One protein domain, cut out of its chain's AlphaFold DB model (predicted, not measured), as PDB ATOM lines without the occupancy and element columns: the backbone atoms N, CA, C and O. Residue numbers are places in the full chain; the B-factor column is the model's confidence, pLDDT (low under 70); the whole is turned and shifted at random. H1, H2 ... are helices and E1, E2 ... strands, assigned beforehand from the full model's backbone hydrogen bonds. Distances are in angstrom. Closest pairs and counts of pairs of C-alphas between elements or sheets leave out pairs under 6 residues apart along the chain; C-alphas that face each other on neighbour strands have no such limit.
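AT A GLANCE: This is residues 5 to 112 of the 123 residues of an uncharacterized protein of Curvibacter sp. PD_MW3 (UniProt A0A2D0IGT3). With little regular structure, the model is mostly long loops, with H1, H3, E1 and H4 gathered toward one end, short H2 near the middle and the loop around residues 71 to 78 at the other end. Of 108 printed residues only 35 are in named elements, mostly helix, in the order H1, H2, H3, E1, H4. The whole is compact, radius of gyration of the C-alphas 14.6 A, spanning 40 by 30 by 28 A.

HOW THE PARTS SIT: H1, residues 7 to 17, and H3, residues 87 to 99, are close but not clearly touching, the closest C-alphas, Leu 8 and Ser 97, 5.9 A apart, and about perpendicular at 87 degrees. E1, residues 105 to 107, pairs with no named strand; residues 5 to 6 pair antiparallel with its residues 105 to 106. H2, residues 56 to 59, is only just apart from H3, closest C-alphas 8.2 A. H4, residues 108 to 111, is close to H1 but not clearly touching, the closest C-alphas, Ala 10 and Phe 111, 6.6 A apart. In H1 and H3 every O i to N i+4 pair is within hydrogen-bond range; H2 and H4 are too short for one.

IN THESE COORDINATES: H1, 15.0 A long, begins at C-alpha 7 (-28.113, -31.229, 19.704). H2 measures 4.9 A, H3 18.5 A, E1 7.2 A and H4 5.3 A, ending at C-alpha 111 (-33.393, -34.237, 14.208).

THE WHOLE: The C-alphas farthest apart, Glu 74 and Glu 99, are 41.3 A apart. The printed part has no cut; the links H1 to H2 and H2 to H3 are long. Residues 76 to 82 have pLDDT under 70.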
ATOM      1  N   ILE A   5     -25.770 -30.009  12.522       96.06
ATOM      2  CA  ILE A   5     -26.063 -29.163  13.681       96.06
ATOM      3  C   ILE A   5     -25.791 -29.930  14.971       96.06
ATOM      4  O   ILE A   5     -25.832 -31.164  15.004       96.06
ATOM      5  N   THR A   6     -25.524 -29.197  16.043       96.75
ATOM      6  CA  THR A   6     -25.430 -29.765  17.390       96.75
ATOM      7  C   THR A   6     -26.818 -30.080  17.952       96.75
ATOM      8  O   THR A   6     -27.820 -29.459  17.584       96.75
ATOM      9  N   LYS A   7     -26.892 -31.000  18.920       96.50
ATOM     10  CA  LYS A   7     -28.113 -31.229  19.704       96.50
ATOM     11  C   LYS A   7     -28.604 -29.952  20.398       96.50
ATOM     12  O   LYS A   7     -29.807 -29.717  20.442       96.50
ATOM     13  N   LEU A   8     -27.690 -29.109  20.884       95.56
ATOM     14  CA  LEU A   8     -28.025 -27.819  21.494       95.56
ATOM     15  C   LEU A   8     -28.802 -26.916  20.522       95.56
ATOM     16  O   LEU A   8     -29.829 -26.342  20.890       95.56
ATOM     17  N   GLU A   9     -28.338 -26.811  19.277       96.81
ATOM     18  CA  GLU A   9     -29.038 -26.070  18.227       96.81
ATOM     19  C   GLU A   9     -30.374 -26.723  17.867       96.81
ATOM     20  O   GLU A   9     -31.367 -26.016  17.718       96.81
ATOM     21  N   ALA A  10     -30.442 -28.056  17.779       96.94
ATOM     22  CA  ALA A  10     -31.700 -28.765  17.533       96.94
ATOM     23  C   ALA A  10     -32.740 -28.492  18.638       96.94
ATOM     24  O   ALA A  10     -33.908 -28.237  18.345       96.94
ATOM     25  N   ASP A  11     -32.320 -28.464  19.903       95.81
ATOM     26  CA  ASP A  11     -33.185 -28.149  21.042       95.81
ATOM     27  C   ASP A  11     -33.627 -26.667  21.033       95.81
ATOM     28  O   ASP A  11     -34.749 -26.340  21.431       95.81
ATOM     29  N   LEU A  12     -32.784 -25.739  20.557       95.88
ATOM     30  CA  LEU A  12     -33.186 -24.348  20.306       95.88
ATOM     31  C   LEU A  12     -34.224 -24.260  19.181       95.88
ATOM     32  O   LEU A  12     -35.285 -23.671  19.387       95.88
ATOM     33  N   LEU A  13     -33.949 -24.888  18.035       97.00
ATOM     34  CA  LEU A  13     -34.859 -24.930  16.891       97.00
ATOM     35  C   LEU A  13     -36.215 -25.508  17.286       97.00
ATOM     36  O   LEU A  13     -37.251 -24.993  16.866       97.00
ATOM     37  N   GLY A  14     -36.233 -26.531  18.138       96.44
ATOM     38  CA  GLY A  14     -37.484 -27.108  18.601       96.44
ATOM     39  C   GLY A  14     -38.315 -26.179  19.481       96.44
ATOM     40  O   GLY A  14     -39.540 -26.158  19.367       96.44
ATOM     41  N   ARG A  15     -37.663 -25.346  20.303       96.00
ATOM     42  CA  ARG A  15     -38.341 -24.326  21.116       96.00
ATOM     43  C   ARG A  15     -38.956 -23.222  20.261       96.00
ATOM     44  O   ARG A  15     -40.109 -22.878  20.483       96.00
ATOM     45  N   VAL A  16     -38.214 -22.690  19.288       96.44
ATOM     46  CA  VAL A  16     -38.682 -21.555  18.465       96.44
ATOM     47  C   VAL A  16     -39.693 -21.968  17.396       96.44
ATOM     48  O   VAL A  16     -40.560 -21.183  17.032       96.44
ATOM     49  N   SER A  17     -39.615 -23.209  16.909       94.31
ATOM     50  CA  SER A  17     -40.538 -23.728  15.890       94.31
ATOM     51  C   SER A  17     -41.749 -24.467  16.459       94.31
ATOM     52  O   SER A  17     -42.659 -24.811  15.708       94.31
ATOM     53  N   GLY A  18     -41.744 -24.794  17.756       94.75
ATOM     54  CA  GLY A  18     -42.738 -25.676  18.372       94.75
ATOM     55  C   GLY A  18     -42.632 -27.149  17.947       94.75
ATOM     56  O   GLY A  18     -43.493 -27.952  18.306       94.75
ATOM     57  N   ARG A  19     -41.597 -27.541  17.190       92.56
ATOM     58  CA  ARG A  19     -41.387 -28.925  16.742       92.56
ATOM     59  C   ARG A  19     -40.412 -29.640  17.663       92.56
ATOM     60  O   ARG A  19     -39.280 -29.216  17.824       92.56
ATOM     61  N   LYS A  20     -40.798 -30.774  18.239       95.06
ATOM     62  CA  LYS A  20     -39.876 -31.547  19.081       95.06
ATOM     63  C   LYS A  20     -38.805 -32.241  18.215       95.06
ATOM     64  O   LYS A  20     -39.196 -32.998  17.325       95.06
ATOM     65  N   PRO A  21     -37.496 -32.036  18.465       96.31
ATOM     66  CA  PRO A  21     -36.453 -32.779  17.767       96.31
ATOM     67  C   PRO A  21     -36.450 -34.252  18.197       96.31
ATOM     68  O   PRO A  21     -36.797 -34.590  19.334       96.31
ATOM     69  N   ALA A  22     -36.027 -35.133  17.294       96.50
ATOM     70  CA  ALA A  22     -35.755 -36.529  17.593       96.50
ATOM     71  C   ALA A  22     -34.655 -36.642  18.661       96.50
ATOM     72  O   ALA A  22     -33.691 -35.872  18.678       96.50
ATOM     73  N   ASN A  23     -34.794 -37.619  19.563       93.88
ATOM     74  CA  ASN A  23     -33.777 -37.877  20.575       93.88
ATOM     75  C   ASN A  23     -32.618 -38.668  19.958       93.88
ATOM     76  O   ASN A  23     -32.691 -39.890  19.836       93.88
ATOM     77  N   ILE A  24     -31.567 -37.960  19.553       95.31
ATOM     78  CA  ILE A  24     -30.334 -38.544  19.032       95.31
ATOM     79  C   ILE A  24     -29.286 -38.494  20.141       95.31
ATOM     80  O   ILE A  24     -28.912 -37.414  20.589       95.31
ATOM     81  N   GLU A  25     -28.819 -39.660  20.582       91.75
ATOM     82  CA  GLU A  25     -27.813 -39.778  21.652       91.75
ATOM     83  C   GLU A  25     -26.383 -39.892  21.112       91.75
ATOM     84  O   GLU A  25     -25.417 -39.563  21.795       91.75
ATOM     85  N   LYS A  26     -26.231 -40.357  19.868       94.50
ATOM     86  CA  LYS A  26     -24.935 -40.573  19.215       94.50
ATOM     87  C   LYS A  26     -24.870 -39.801  17.913       94.50
ATOM     88  O   LYS A  26     -25.829 -39.806  17.149       94.50
ATOM     89  N   SER A  27     -23.725 -39.176  17.657       96.69
ATOM     90  CA  SER A  27     -23.507 -38.424  16.424       96.69
ATOM     91  C   SER A  27     -23.699 -39.310  15.195       96.69
ATOM     92  O   SER A  27     -23.247 -40.456  15.170       96.69
ATOM     93  N   ILE A  28     -24.348 -38.761  14.169       96.56
ATOM     94  CA  ILE A  28     -24.646 -39.464  12.924       96.56
ATOM     95  C   ILE A  28     -23.840 -38.816  11.803       96.56
ATOM     96  O   ILE A  28     -23.910 -37.608  11.581       96.56
ATOM     97  N   LYS A  29     -23.058 -39.631  11.095       95.00
ATOM     98  CA  LYS A  29     -22.327 -39.220   9.896       95.00
ATOM     99  C   LYS A  29     -23.019 -39.795   8.673       95.00
ATOM    100  O   LYS A  29     -23.404 -40.961   8.674       95.00
ATOM    101  N   HIS A  30     -23.124 -38.981   7.634       91.94
ATOM    102  CA  HIS A  30     -23.652 -39.386   6.339       91.94
ATOM    103  C   HIS A  30     -22.644 -39.060   5.254       91.94
ATOM    104  O   HIS A  30     -21.928 -38.061   5.358       91.94
ATOM    105  N   GLU A  31     -22.651 -39.866   4.200       89.81
ATOM    106  CA  GLU A  31     -21.893 -39.583   2.987       89.81
ATOM    107  C   GLU A  31     -22.275 -38.219   2.397       89.81
ATOM    108  O   GLU A  31     -23.406 -37.728   2.550       89.81
ATOM    109  N   VAL A  32     -21.314 -37.601   1.710       76.56
ATOM    110  CA  VAL A  32     -21.537 -36.359   0.969       76.56
ATOM    111  C   VAL A  32     -22.548 -36.660  -0.135       76.56
ATOM    112  O   VAL A  32     -22.248 -37.388  -1.071       76.56
ATOM    113  N   GLY A  33     -23.769 -36.143   0.002       77.31
ATOM    114  CA  GLY A  33     -24.819 -36.331  -1.003       77.31
ATOM    115  C   GLY A  33     -26.124 -36.932  -0.488       77.31
ATOM    116  O   GLY A  33     -27.141 -36.780  -1.156       77.31
ATOM    117  N   LYS A  34     -26.146 -37.535   0.714       87.25
ATOM    118  CA  LYS A  34     -27.341 -38.220   1.252       87.25
ATOM    119  C   LYS A  34     -28.628 -37.390   1.150       87.25
ATOM    120  O   LYS A  34     -29.687 -37.923   0.835       87.25
ATOM    121  N   PHE A  35     -28.526 -36.093   1.434       86.06
ATOM    122  CA  PHE A  35     -29.655 -35.160   1.451       86.06
ATOM    123  C   PHE A  35     -29.674 -34.200   0.249       86.06
ATOM    124  O   PHE A  35     -30.183 -33.083   0.342       86.06
ATOM    125  N   VAL A  36     -29.052 -34.555  -0.877       81.56
ATOM    126  CA  VAL A  36     -29.192 -33.781  -2.125       81.56
ATOM    127  C   VAL A  36     -30.630 -33.892  -2.637       81.56
ATOM    128  O   VAL A  36     -31.235 -34.956  -2.569       81.56
ATOM    129  N   GLY A  37     -31.193 -32.769  -3.093       79.25
ATOM    130  CA  GLY A  37     -32.582 -32.689  -3.561       79.25
ATOM    131  C   GLY A  37     -33.647 -32.801  -2.462       79.25
ATOM    132  O   GLY A  37     -34.828 -32.785  -2.782       79.25
ATOM    133  N   GLN A  38     -33.255 -32.914  -1.188       85.31
ATOM    134  CA  GLN A  38     -34.191 -32.956  -0.067       85.31
ATOM    135  C   GLN A  38     -34.306 -31.593   0.607       85.31
ATOM    136  O   GLN A  38     -33.310 -31.029   1.087       85.31
ATOM    137  N   ASP A  39     -35.540 -31.115   0.715       86.62
ATOM    138  CA  ASP A  39     -35.840 -29.839   1.344       86.62
ATOM    139  C   ASP A  39     -35.395 -29.795   2.806       86.62
ATOM    140  O   ASP A  39     -35.246 -30.806   3.505       86.62
ATOM    141  N   CYS A  40     -35.135 -28.577   3.274       90.56
ATOM    142  CA  CYS A  40     -34.949 -28.336   4.693       90.56
ATOM    143  C   CYS A  40     -36.287 -28.576   5.413       90.56
ATOM    144  O   CYS A  40     -37.303 -28.049   4.961       90.56
ATOM    145  N   PRO A  41     -36.314 -29.260   6.572       93.31
ATOM    146  CA  PRO A  41     -37.549 -29.480   7.326       93.31
ATOM    147  C   PRO A  41     -38.283 -28.193   7.720       93.31
ATOM    148  O   PRO A  41     -39.461 -28.258   8.056       93.31
ATOM    149  N   PHE A  42     -37.587 -27.054   7.743       93.56
ATOM    150  CA  PHE A  42     -38.121 -25.742   8.115       93.56
ATOM    151  C   PHE A  42     -38.453 -24.846   6.914       93.56
ATOM    152  O   PHE A  42     -38.722 -23.657   7.106       93.56
ATOM    153  N   LEU A  43     -38.392 -25.375   5.693       90.12
ATOM    154  CA  LEU A  43     -38.838 -24.668   4.500       90.12
ATOM    155  C   LEU A  43     -40.373 -24.709   4.436       90.12
ATOM    156  O   LEU A  43     -40.961 -25.786   4.400       90.12
ATOM    157  N   VAL A  44     -41.007 -23.538   4.455       89.12
ATOM    158  CA  VAL A  44     -42.458 -23.351   4.319       89.12
ATOM    159  C   VAL A  44     -42.673 -22.285   3.261       89.12
ATOM    160  O   VAL A  44     -42.135 -21.189   3.407       89.12
ATOM    161  N   ASP A  45     -43.432 -22.604   2.213       87.50
ATOM    162  CA  ASP A  45     -43.702 -21.689   1.095       87.50
ATOM    163  C   ASP A  45     -42.413 -21.046   0.538       87.50
ATOM    164  O   ASP A  45     -42.321 -19.831   0.385       87.50
ATOM    165  N   ASP A  46     -41.376 -21.867   0.322       82.50
ATOM    166  CA  ASP A  46     -40.031 -21.464  -0.132       82.50
ATOM    167  C   ASP A  46     -39.279 -20.477   0.787       82.50
ATOM    168  O   ASP A  46     -38.227 -19.941   0.430       82.50
ATOM    169  N   VAL A  47     -39.761 -20.280   2.017       85.38
ATOM    170  CA  VAL A  47     -39.147 -19.413   3.027       85.38
ATOM    171  C   VAL A  47     -38.725 -20.226   4.249       85.38
ATOM    172  O   VAL A  47     -39.408 -21.136   4.715       85.38
ATOM    173  N   CYS A  48     -37.556 -19.903   4.805       90.00
ATOM    174  CA  CYS A  48     -37.103 -20.512   6.051       90.00
ATOM    175  C   CYS A  48     -37.937 -19.983   7.227       90.00
ATOM    176  O   CYS A  48     -37.781 -18.833   7.634       90.00
ATOM    177  N   SER A  49     -38.773 -20.840   7.814       93.50
ATOM    178  CA  SER A  49     -39.646 -20.493   8.950       93.50
ATOM    179  C   SER A  49     -38.891 -20.134  10.240       93.50
ATOM    180  O   SER A  49     -39.446 -19.488  11.121       93.50
ATOM    181  N   VAL A  50     -37.610 -20.500  10.341       94.25
ATOM    182  CA  VAL A  50     -36.728 -20.232  11.496       94.25
ATOM    183  C   VAL A  50     -35.565 -19.305  11.130       94.25
ATOM    184  O   VAL A  50     -34.478 -19.415  11.689       94.25
ATOM    185  N   TYR A  51     -35.747 -18.403  10.155       91.94
ATOM    186  CA  TYR A  51     -34.654 -17.599   9.585       91.94
ATOM    187  C   TYR A  51     -33.819 -16.839  10.637       91.94
ATOM    188  O   TYR A  51     -32.585 -16.807  10.547       91.94
ATOM    189  N   SER A  52     -34.477 -16.255  11.640       94.06
ATOM    190  CA  SER A  52     -33.832 -15.503  12.727       94.06
ATOM    191  C   SER A  52     -33.034 -16.389  13.684       94.06
ATOM    192  O   SER A  52     -32.049 -15.928  14.259       94.06
ATOM    193  N   ASP A  53     -33.385 -17.673  13.773       96.00
ATOM    194  CA  ASP A  53     -32.861 -18.671  14.714       96.00
ATOM    195  C   ASP A  53     -32.071 -19.785  14.010       96.00
ATOM    196  O   ASP A  53     -31.801 -20.837  14.587       96.00
ATOM    197  N   ARG A  54     -31.668 -19.553  12.754       94.00
ATOM    198  CA  ARG A  54     -30.907 -20.516  11.948       94.00
ATOM    199  C   ARG A  54     -29.666 -21.034  12.695       94.00
ATOM    200  O   ARG A  54     -28.996 -20.245  13.369       94.00
ATOM    201  N   PRO A  55     -29.318 -22.320  12.532       94.44
ATOM    202  CA  PRO A  55     -28.100 -22.886  13.104       94.44
ATOM    203  C   PRO A  55     -26.851 -22.236  12.499       94.44
ATOM    204  O   PRO A  55     -26.904 -21.629  11.422       94.44
ATOM    205  N   LEU A  56     -25.714 -22.372  13.179       92.75
ATOM    206  CA  LEU A  56     -24.447 -21.762  12.790       92.75
ATOM    207  C   LEU A  56     -24.023 -22.190  11.378       92.75
ATOM    208  O   LEU A  56     -23.591 -21.345  10.595       92.75
ATOM    209  N   SER A  57     -24.230 -23.461  11.016       89.50
ATOM    210  CA  SER A  57     -23.977 -23.975   9.659       89.50
ATOM    211  C   SER A  57     -24.720 -23.171   8.587       89.50
ATOM    212  O   SER A  57     -24.127 -22.769   7.589       89.50
ATOM    213  N   CYS A  58     -25.980 -22.818   8.836       89.56
ATOM    214  CA  CYS A  58     -26.773 -21.983   7.936       89.56
ATOM    215  C   CYS A  58     -26.379 -20.496   7.965       89.56
ATOM    216  O   CYS A  58     -26.528 -19.811   6.955       89.56
ATOM    217  N   ARG A  59     -25.894 -19.970   9.099       88.94
ATOM    218  CA  ARG A  59     -25.458 -18.560   9.222       88.94
ATOM    219  C   ARG A  59     -24.139 -18.273   8.511       88.94
ATOM    220  O   ARG A  59     -23.893 -17.132   8.140       88.94
ATOM    221  N   LYS A  60     -23.309 -19.298   8.317       86.56
ATOM    222  CA  LYS A  60     -22.029 -19.206   7.602       86.56
ATOM    223  C   LYS A  60     -22.172 -19.099   6.085       86.56
ATOM    224  O   LYS A  60     -21.210 -18.720   5.415       86.56
ATOM    225  N   HIS A  61     -23.348 -19.412   5.540       78.50
ATOM    226  CA  HIS A  61     -23.636 -19.192   4.129       78.50
ATOM    227  C   HIS A  61     -23.823 -17.697   3.858       78.50
ATOM    228  O   HIS A  61     -24.881 -17.125   4.126       78.50
ATOM    229  N   ALA A  62     -22.790 -17.079   3.291       72.12
ATOM    230  CA  ALA A  62     -22.863 -15.752   2.705       72.12
ATOM    231  C   ALA A  62     -23.039 -15.898   1.188       72.12
ATOM    232  O   ALA A  62     -22.212 -16.510   0.517       72.12
ATOM    233  N   SER A  63     -24.125 -15.347   0.648       72.00
ATOM    234  CA  SER A  63     -24.370 -15.295  -0.793       72.00
ATOM    235  C   SER A  63     -24.363 -13.842  -1.250       72.00
ATOM    236  O   SER A  63     -25.095 -13.022  -0.702       72.00
ATOM    237  N   TYR A  64     -23.558 -13.545  -2.269       75.12
ATOM    238  CA  TYR A  64     -23.598 -12.273  -2.998       75.12
ATOM    239  C   TYR A  64     -24.420 -12.378  -4.291       75.12
ATOM    240  O   TYR A  64     -24.511 -11.413  -5.049       75.12
ATOM    241  N   TYR A  65     -25.015 -13.546  -4.564       72.69
ATOM    242  CA  TYR A  65     -25.898 -13.720  -5.709       72.69
ATOM    243  C   TYR A  65     -27.179 -12.911  -5.499       72.69
ATOM    244  O   TYR A  65     -27.807 -12.967  -4.444       72.69
ATOM    245  N   THR A  66     -27.598 -12.193  -6.538       78.75
ATOM    246  CA  THR A  66     -28.863 -11.441  -6.561       78.75
ATOM    247  C   THR A  66     -30.072 -12.323  -6.895       78.75
ATOM    248  O   THR A  66     -31.202 -11.843  -6.917       78.75
ATOM    249  N   THR A  67     -29.843 -13.611  -7.169       77.25
ATOM    250  CA  THR A  67     -30.858 -14.610  -7.526       77.25
ATOM    251  C   THR A  67     -30.627 -15.916  -6.759       77.25
ATOM    252  O   THR A  67     -29.566 -16.126  -6.169       77.25
ATOM    253  N   ASN A  68     -31.593 -16.837  -6.804       72.38
ATOM    254  CA  ASN A  68     -31.491 -18.166  -6.189       72.38
ATOM    255  C   ASN A  68     -30.661 -19.173  -7.014       72.38
ATOM    256  O   ASN A  68     -30.794 -20.380  -6.817       72.38
ATOM    257  N   ILE A  69     -29.829 -18.712  -7.957       77.75
ATOM    258  CA  ILE A  69     -29.169 -19.585  -8.937       77.75
ATOM    259  C   ILE A  69     -28.274 -20.648  -8.290       77.75
ATOM    260  O   ILE A  69     -28.345 -21.804  -8.692       77.75
ATOM    261  N   ALA A  70     -27.538 -20.297  -7.232       72.81
ATOM    262  CA  ALA A  70     -26.694 -21.226  -6.475       72.81
ATOM    263  C   ALA A  70     -27.494 -22.282  -5.682       72.81
ATOM    264  O   ALA A  70     -26.937 -23.281  -5.237       72.81
ATOM    265  N   CYS A  71     -28.800 -22.071  -5.491       70.69
ATOM    266  CA  CYS A  71     -29.680 -22.997  -4.777       70.69
ATOM    267  C   CYS A  71     -30.403 -23.977  -5.714       70.69
ATOM    268  O   CYS A  71     -31.064 -24.894  -5.230       70.69
ATOM    269  N   LYS A  72     -30.316 -23.795  -7.039       73.88
ATOM    270  CA  LYS A  72     -30.952 -24.703  -8.001       73.88
ATOM    271  C   LYS A  72     -30.215 -26.037  -8.034       73.88
ATOM    272  O   LYS A  72     -28.989 -26.053  -8.050       73.88
ATOM    273  N   ALA A  73     -30.960 -27.142  -8.109       71.06
ATOM    274  CA  ALA A  73     -30.406 -28.500  -8.092       71.06
ATOM    275  C   ALA A  73     -29.314 -28.720  -9.157       71.06
ATOM    276  O   ALA A  73     -28.265 -29.282  -8.866       71.06
ATOM    277  N   GLU A  74     -29.551 -28.194 -10.357       74.94
ATOM    278  CA  GLU A  74     -28.639 -28.180 -11.510       74.94
ATOM    279  C   GLU A  74     -27.310 -27.442 -11.254       74.94
ATOM    280  O   GLU A  74     -26.310 -27.757 -11.887       74.94
ATOM    281  N   ASN A  75     -27.269 -26.522 -10.284       72.38
ATOM    282  CA  ASN A  75     -26.090 -25.715  -9.959       72.38
ATOM    283  C   ASN A  75     -25.444 -26.100  -8.618       72.38
ATOM    284  O   ASN A  75     -24.461 -25.476  -8.224       72.38
ATOM    285  N   LEU A  76     -25.966 -27.114  -7.911       67.00
ATOM    286  CA  LEU A  76     -25.437 -27.540  -6.606       67.00
ATOM    287  C   LEU A  76     -23.979 -28.018  -6.674       67.00
ATOM    288  O   LEU A  76     -23.281 -27.961  -5.663       67.00
ATOM    289  N   GLU A  77     -23.536 -28.488  -7.841       62.53
ATOM    290  CA  GLU A  77     -22.159 -28.937  -8.083       62.53
ATOM    291  C   GLU A  77     -21.297 -27.904  -8.815       62.53
ATOM    292  O   GLU A  77     -20.087 -28.089  -8.916       62.53
ATOM    293  N   MET A  78     -21.900 -26.828  -9.334       56.50
ATOM    294  CA  MET A  78     -21.211 -25.924 -10.256       56.50
ATOM    295  C   MET A  78     -20.201 -25.008  -9.575       56.50
ATOM    296  O   MET A  78     -19.223 -24.669 -10.219       56.50
ATOM    297  N   ASP A  79     -20.410 -24.647  -8.309       54.25
ATOM    298  CA  ASP A  79     -19.441 -23.944  -7.467       54.25
ATOM    299  C   ASP A  79     -19.945 -24.009  -6.019       54.25
ATOM    300  O   ASP A  79     -21.010 -23.473  -5.695       54.25
ATOM    301  N   ALA A  80     -19.211 -24.674  -5.122       60.75
ATOM    302  CA  ALA A  80     -19.560 -24.655  -3.705       60.75
ATOM    303  C   ALA A  80     -19.471 -23.206  -3.206       60.75
ATOM    304  O   ALA A  80     -18.375 -22.650  -3.107       60.75
ATOM    305  N   ALA A  81     -20.619 -22.588  -2.908       65.38
ATOM    306  CA  ALA A  81     -20.650 -21.225  -2.393       65.38
ATOM    307  C   ALA A  81     -19.706 -21.124  -1.178       65.38
ATOM    308  O   ALA A  81     -19.820 -21.944  -0.257       65.38
ATOM    309  N   PRO A  82     -18.763 -20.163  -1.163       67.62
ATOM    310  CA  PRO A  82     -17.766 -20.087  -0.109       67.62
ATOM    311  C   PRO A  82     -18.458 -19.904   1.243       67.62
ATOM    312  O   PRO A  82     -19.281 -19.005   1.426       67.62
ATOM    313  N   MET A  83     -18.128 -20.766   2.202       73.00
ATOM    314  CA  MET A  83     -18.593 -20.617   3.577       73.00
ATOM    315  C   MET A  83     -17.638 -19.709   4.335       73.00
ATOM    316  O   MET A  83     -16.422 -19.915   4.314       73.00
ATOM    317  N   VAL A  84     -18.184 -18.731   5.052       77.19
ATOM    318  CA  VAL A  84     -17.369 -17.928   5.961       77.19
ATOM    319  C   VAL A  84     -16.986 -18.806   7.151       77.19
ATOM    320  O   VAL A  84     -17.851 -19.371   7.822       77.19
ATOM    321  N   SER A  85     -15.685 -18.945   7.400       77.75
ATOM    322  CA  SER A  85     -15.168 -19.717   8.529       77.75
ATOM    323  C   SER A  85     -14.719 -18.787   9.648       77.75
ATOM    324  O   SER A  85     -13.954 -17.850   9.423       77.75
ATOM    325  N   PHE A  86     -15.188 -19.069  10.861       83.19
ATOM    326  CA  PHE A  86     -14.818 -18.369  12.084       83.19
ATOM    327  C   PHE A  86     -14.502 -19.422  13.143       83.19
ATOM    328  O   PHE A  86     -15.397 -19.860  13.865       83.19
ATOM    329  N   SER A  87     -13.238 -19.835  13.236       87.56
ATOM    330  CA  SER A  87     -12.820 -20.914  14.142       87.56
ATOM    331  C   SER A  87     -13.236 -20.669  15.596       87.56
ATOM    332  O   SER A  87     -13.718 -21.585  16.250       87.56
ATOM    333  N   GLY A  88     -13.146 -19.424  16.076       92.62
ATOM    334  CA  GLY A  88     -13.578 -19.070  17.431       92.62
ATOM    335  C   GLY A  88     -15.088 -19.215  17.669       92.62
ATOM    336  O   GLY A  88     -15.496 -19.523  18.784       92.62
ATOM    337  N   LEU A  89     -15.933 -19.042  16.641       90.50
ATOM    338  CA  LEU A  89     -17.376 -19.295  16.773       90.50
ATOM    339  C   LEU A  89     -17.680 -20.794  16.827       90.50
ATOM    340  O   LEU A  89     -18.576 -21.198  17.565       90.50
ATOM    341  N   ASP A  90     -16.941 -21.606  16.070       90.94
ATOM    342  CA  ASP A  90     -17.064 -23.065  16.133       90.94
ATOM    343  C   ASP A  90     -16.637 -23.603  17.496       90.94
ATOM    344  O   ASP A  90     -17.366 -24.378  18.111       90.94
ATOM    345  N   GLU A  91     -15.495 -23.135  17.996       93.56
ATOM    346  CA  GLU A  91     -14.992 -23.488  19.321       93.56
ATOM    347  C   GLU A  91     -15.983 -23.085  20.419       93.56
ATOM    348  O   GLU A  91     -16.337 -23.905  21.264       93.56
ATOM    349  N   ALA A  92     -16.518 -21.861  20.365       93.31
ATOM    350  CA  ALA A  92     -17.530 -21.409  21.316       93.31
ATOM    351  C   ALA A  92     -18.801 -22.278  21.273       93.31
ATOM    352  O   ALA A  92     -19.328 -22.640  22.325       93.31
ATOM    353  N   LEU A  93     -19.285 -22.646  20.078       94.00
ATOM    354  CA  LEU A  93     -20.444 -23.531  19.938       94.00
ATOM    355  C   LEU A  93     -20.175 -24.910  20.551       94.00
ATOM    356  O   LEU A  93     -21.043 -25.445  21.245       94.00
ATOM    357  N   PHE A  94     -18.998 -25.487  20.308       93.12
ATOM    358  CA  PHE A  94     -18.639 -26.790  20.863       93.12
ATOM    359  C   PHE A  94     -18.484 -26.744  22.384       93.12
ATOM    360  O   PHE A  94     -19.082 -27.586  23.050       93.12
ATOM    361  N   ASN A  95     -17.817 -25.727  22.932       94.75
ATOM    362  CA  ASN A  95     -17.650 -25.565  24.378       94.75
ATOM    363  C   ASN A  95     -19.006 -25.436  25.093       94.75
ATOM    364  O   ASN A  95     -19.285 -26.168  26.039       94.75
ATOM    365  N   VAL A  96     -19.907 -24.577  24.600       94.19
ATOM    366  CA  VAL A  96     -21.248 -24.423  25.199       94.19
ATOM    367  C   VAL A  96     -22.094 -25.691  25.027       94.19
ATOM    368  O   VAL A  96     -22.920 -26.009  25.884       94.19
ATOM    369  N   SER A  97     -21.908 -26.433  23.932       92.69
ATOM    370  CA  SER A  97     -22.586 -27.720  23.733       92.69
ATOM    371  C   SER A  97     -22.102 -28.778  24.727       92.69
ATOM    372  O   SER A  97     -22.924 -29.531  25.244       92.69
ATOM    373  N   GLU A  98     -20.801 -28.807  25.022       91.94
ATOM    374  CA  GLU A  98     -20.190 -29.716  25.998       91.94
ATOM    375  C   GLU A  98     -20.632 -29.411  27.434       91.94
ATOM    376  O   GLU A  98     -21.003 -30.310  28.186       91.94
ATOM    377  N   GLU A  99     -20.700 -28.132  27.814       90.19
ATOM    378  CA  GLU A  99     -21.215 -27.717  29.128       90.19
ATOM    379  C   GLU A  99     -22.670 -28.159  29.365       90.19
ATOM    380  O   GLU A  99     -23.123 -28.293  30.505       90.19
ATOM    381  N   ARG A 100     -23.427 -28.390  28.286       84.50
ATOM    382  CA  ARG A 100     -24.821 -28.854  28.323       84.50
ATOM    383  C   ARG A 100     -24.957 -30.378  28.262       84.50
ATOM    384  O   ARG A 100     -26.084 -30.868  28.352       84.50
ATOM    385  N   GLY A 101     -23.855 -31.120  28.144       83.69
ATOM    386  CA  GLY A 101     -23.824 -32.578  28.096       83.69
ATOM    387  C   GLY A 101     -22.920 -33.114  26.986       83.69
ATOM    388  O   GLY A 101     -21.953 -32.488  26.573       83.69
ATOM    389  N   HIS A 102     -23.215 -34.312  26.482       84.19
ATOM    390  CA  HIS A 102     -22.423 -34.882  25.393       84.19
ATOM    391  C   HIS A 102     -22.678 -34.140  24.072       84.19
ATOM    392  O   HIS A 102     -23.832 -33.930  23.686       84.19
ATOM    393  N   ILE A 103     -21.607 -33.791  23.351       90.56
ATOM    394  CA  ILE A 103     -21.725 -33.204  22.015       90.56
ATOM    395  C   ILE A 103     -22.241 -34.273  21.048       90.56
ATOM    396  O   ILE A 103     -21.514 -35.171  20.621       90.56
ATOM    397  N   THR A 104     -23.498 -34.125  20.646       95.50
ATOM    398  CA  THR A 104     -24.104 -34.915  19.575       95.50
ATOM    399  C   THR A 104     -24.306 -34.042  18.346       95.50
ATOM    400  O   THR A 104     -24.919 -32.978  18.433       95.50
ATOM    401  N   ILE A 105     -23.804 -34.500  17.198       96.25
ATOM    402  CA  ILE A 105     -23.915 -33.815  15.906       96.25
ATOM    403  C   ILE A 105     -24.589 -34.750  14.904       96.25
ATOM    404  O   ILE A 105     -24.166 -35.893  14.734       96.25
ATOM    405  N   ALA A 106     -25.617 -34.257  14.224       96.94
ATOM    406  CA  ALA A 106     -26.307 -34.965  13.147       96.94
ATOM    407  C   ALA A 106     -26.844 -33.959  12.117       96.94
ATOM    408  O   ALA A 106     -26.757 -32.745  12.335       96.94
ATOM    409  N   ASP A 107     -27.374 -34.433  10.988       96.19
ATOM    410  CA  ASP A 107     -28.032 -33.546  10.025       96.19
ATOM    411  C   ASP A 107     -29.321 -32.980  10.634       96.19
ATOM    412  O   ASP A 107     -30.027 -33.663  11.381       96.19
ATOM    413  N   ILE A 108     -29.685 -31.749  10.276       96.25
ATOM    414  CA  ILE A 108     -30.961 -31.144  10.678       96.25
ATOM    415  C   ILE A 108     -32.166 -32.045  10.350       96.25
ATOM    416  O   ILE A 108     -33.144 -32.059  11.093       96.25
ATOM    417  N   ARG A 109     -32.090 -32.840   9.276       95.62
ATOM    418  CA  ARG A 109     -33.137 -33.788   8.866       95.62
ATOM    419  C   ARG A 109     -33.182 -35.052   9.718       95.62
ATOM    420  O   ARG A 109     -34.237 -35.673   9.789       95.62
ATOM    421  N   ASP A 110     -32.087 -35.417  10.384       96.69
ATOM    422  CA  ASP A 110     -32.111 -36.504  11.367       96.69
ATOM    423  C   ASP A 110     -32.869 -36.057  12.628       96.69
ATOM    424  O   ASP A 110     -33.668 -36.815  13.179       96.69
ATOM    425  N   PHE A 111     -32.664 -34.808  13.069       97.00
ATOM    426  CA  PHE A 111     -33.393 -34.237  14.208       97.00
ATOM    427  C   PHE A 111     -34.858 -33.929  13.882       97.00
ATOM    428  O   PHE A 111     -35.714 -34.048  14.756       97.00
ATOM    429  N   PHE A 112     -35.167 -33.540  12.646       96.00
ATOM    430  CA  PHE A 112     -36.514 -33.161  12.218       96.00
ATOM    431  C   PHE A 112     -36.930 -33.950  10.969       96.00
ATOM    432  O   PHE A 112     -36.944 -33.389   9.870       96.00
TER     433      PHE A 112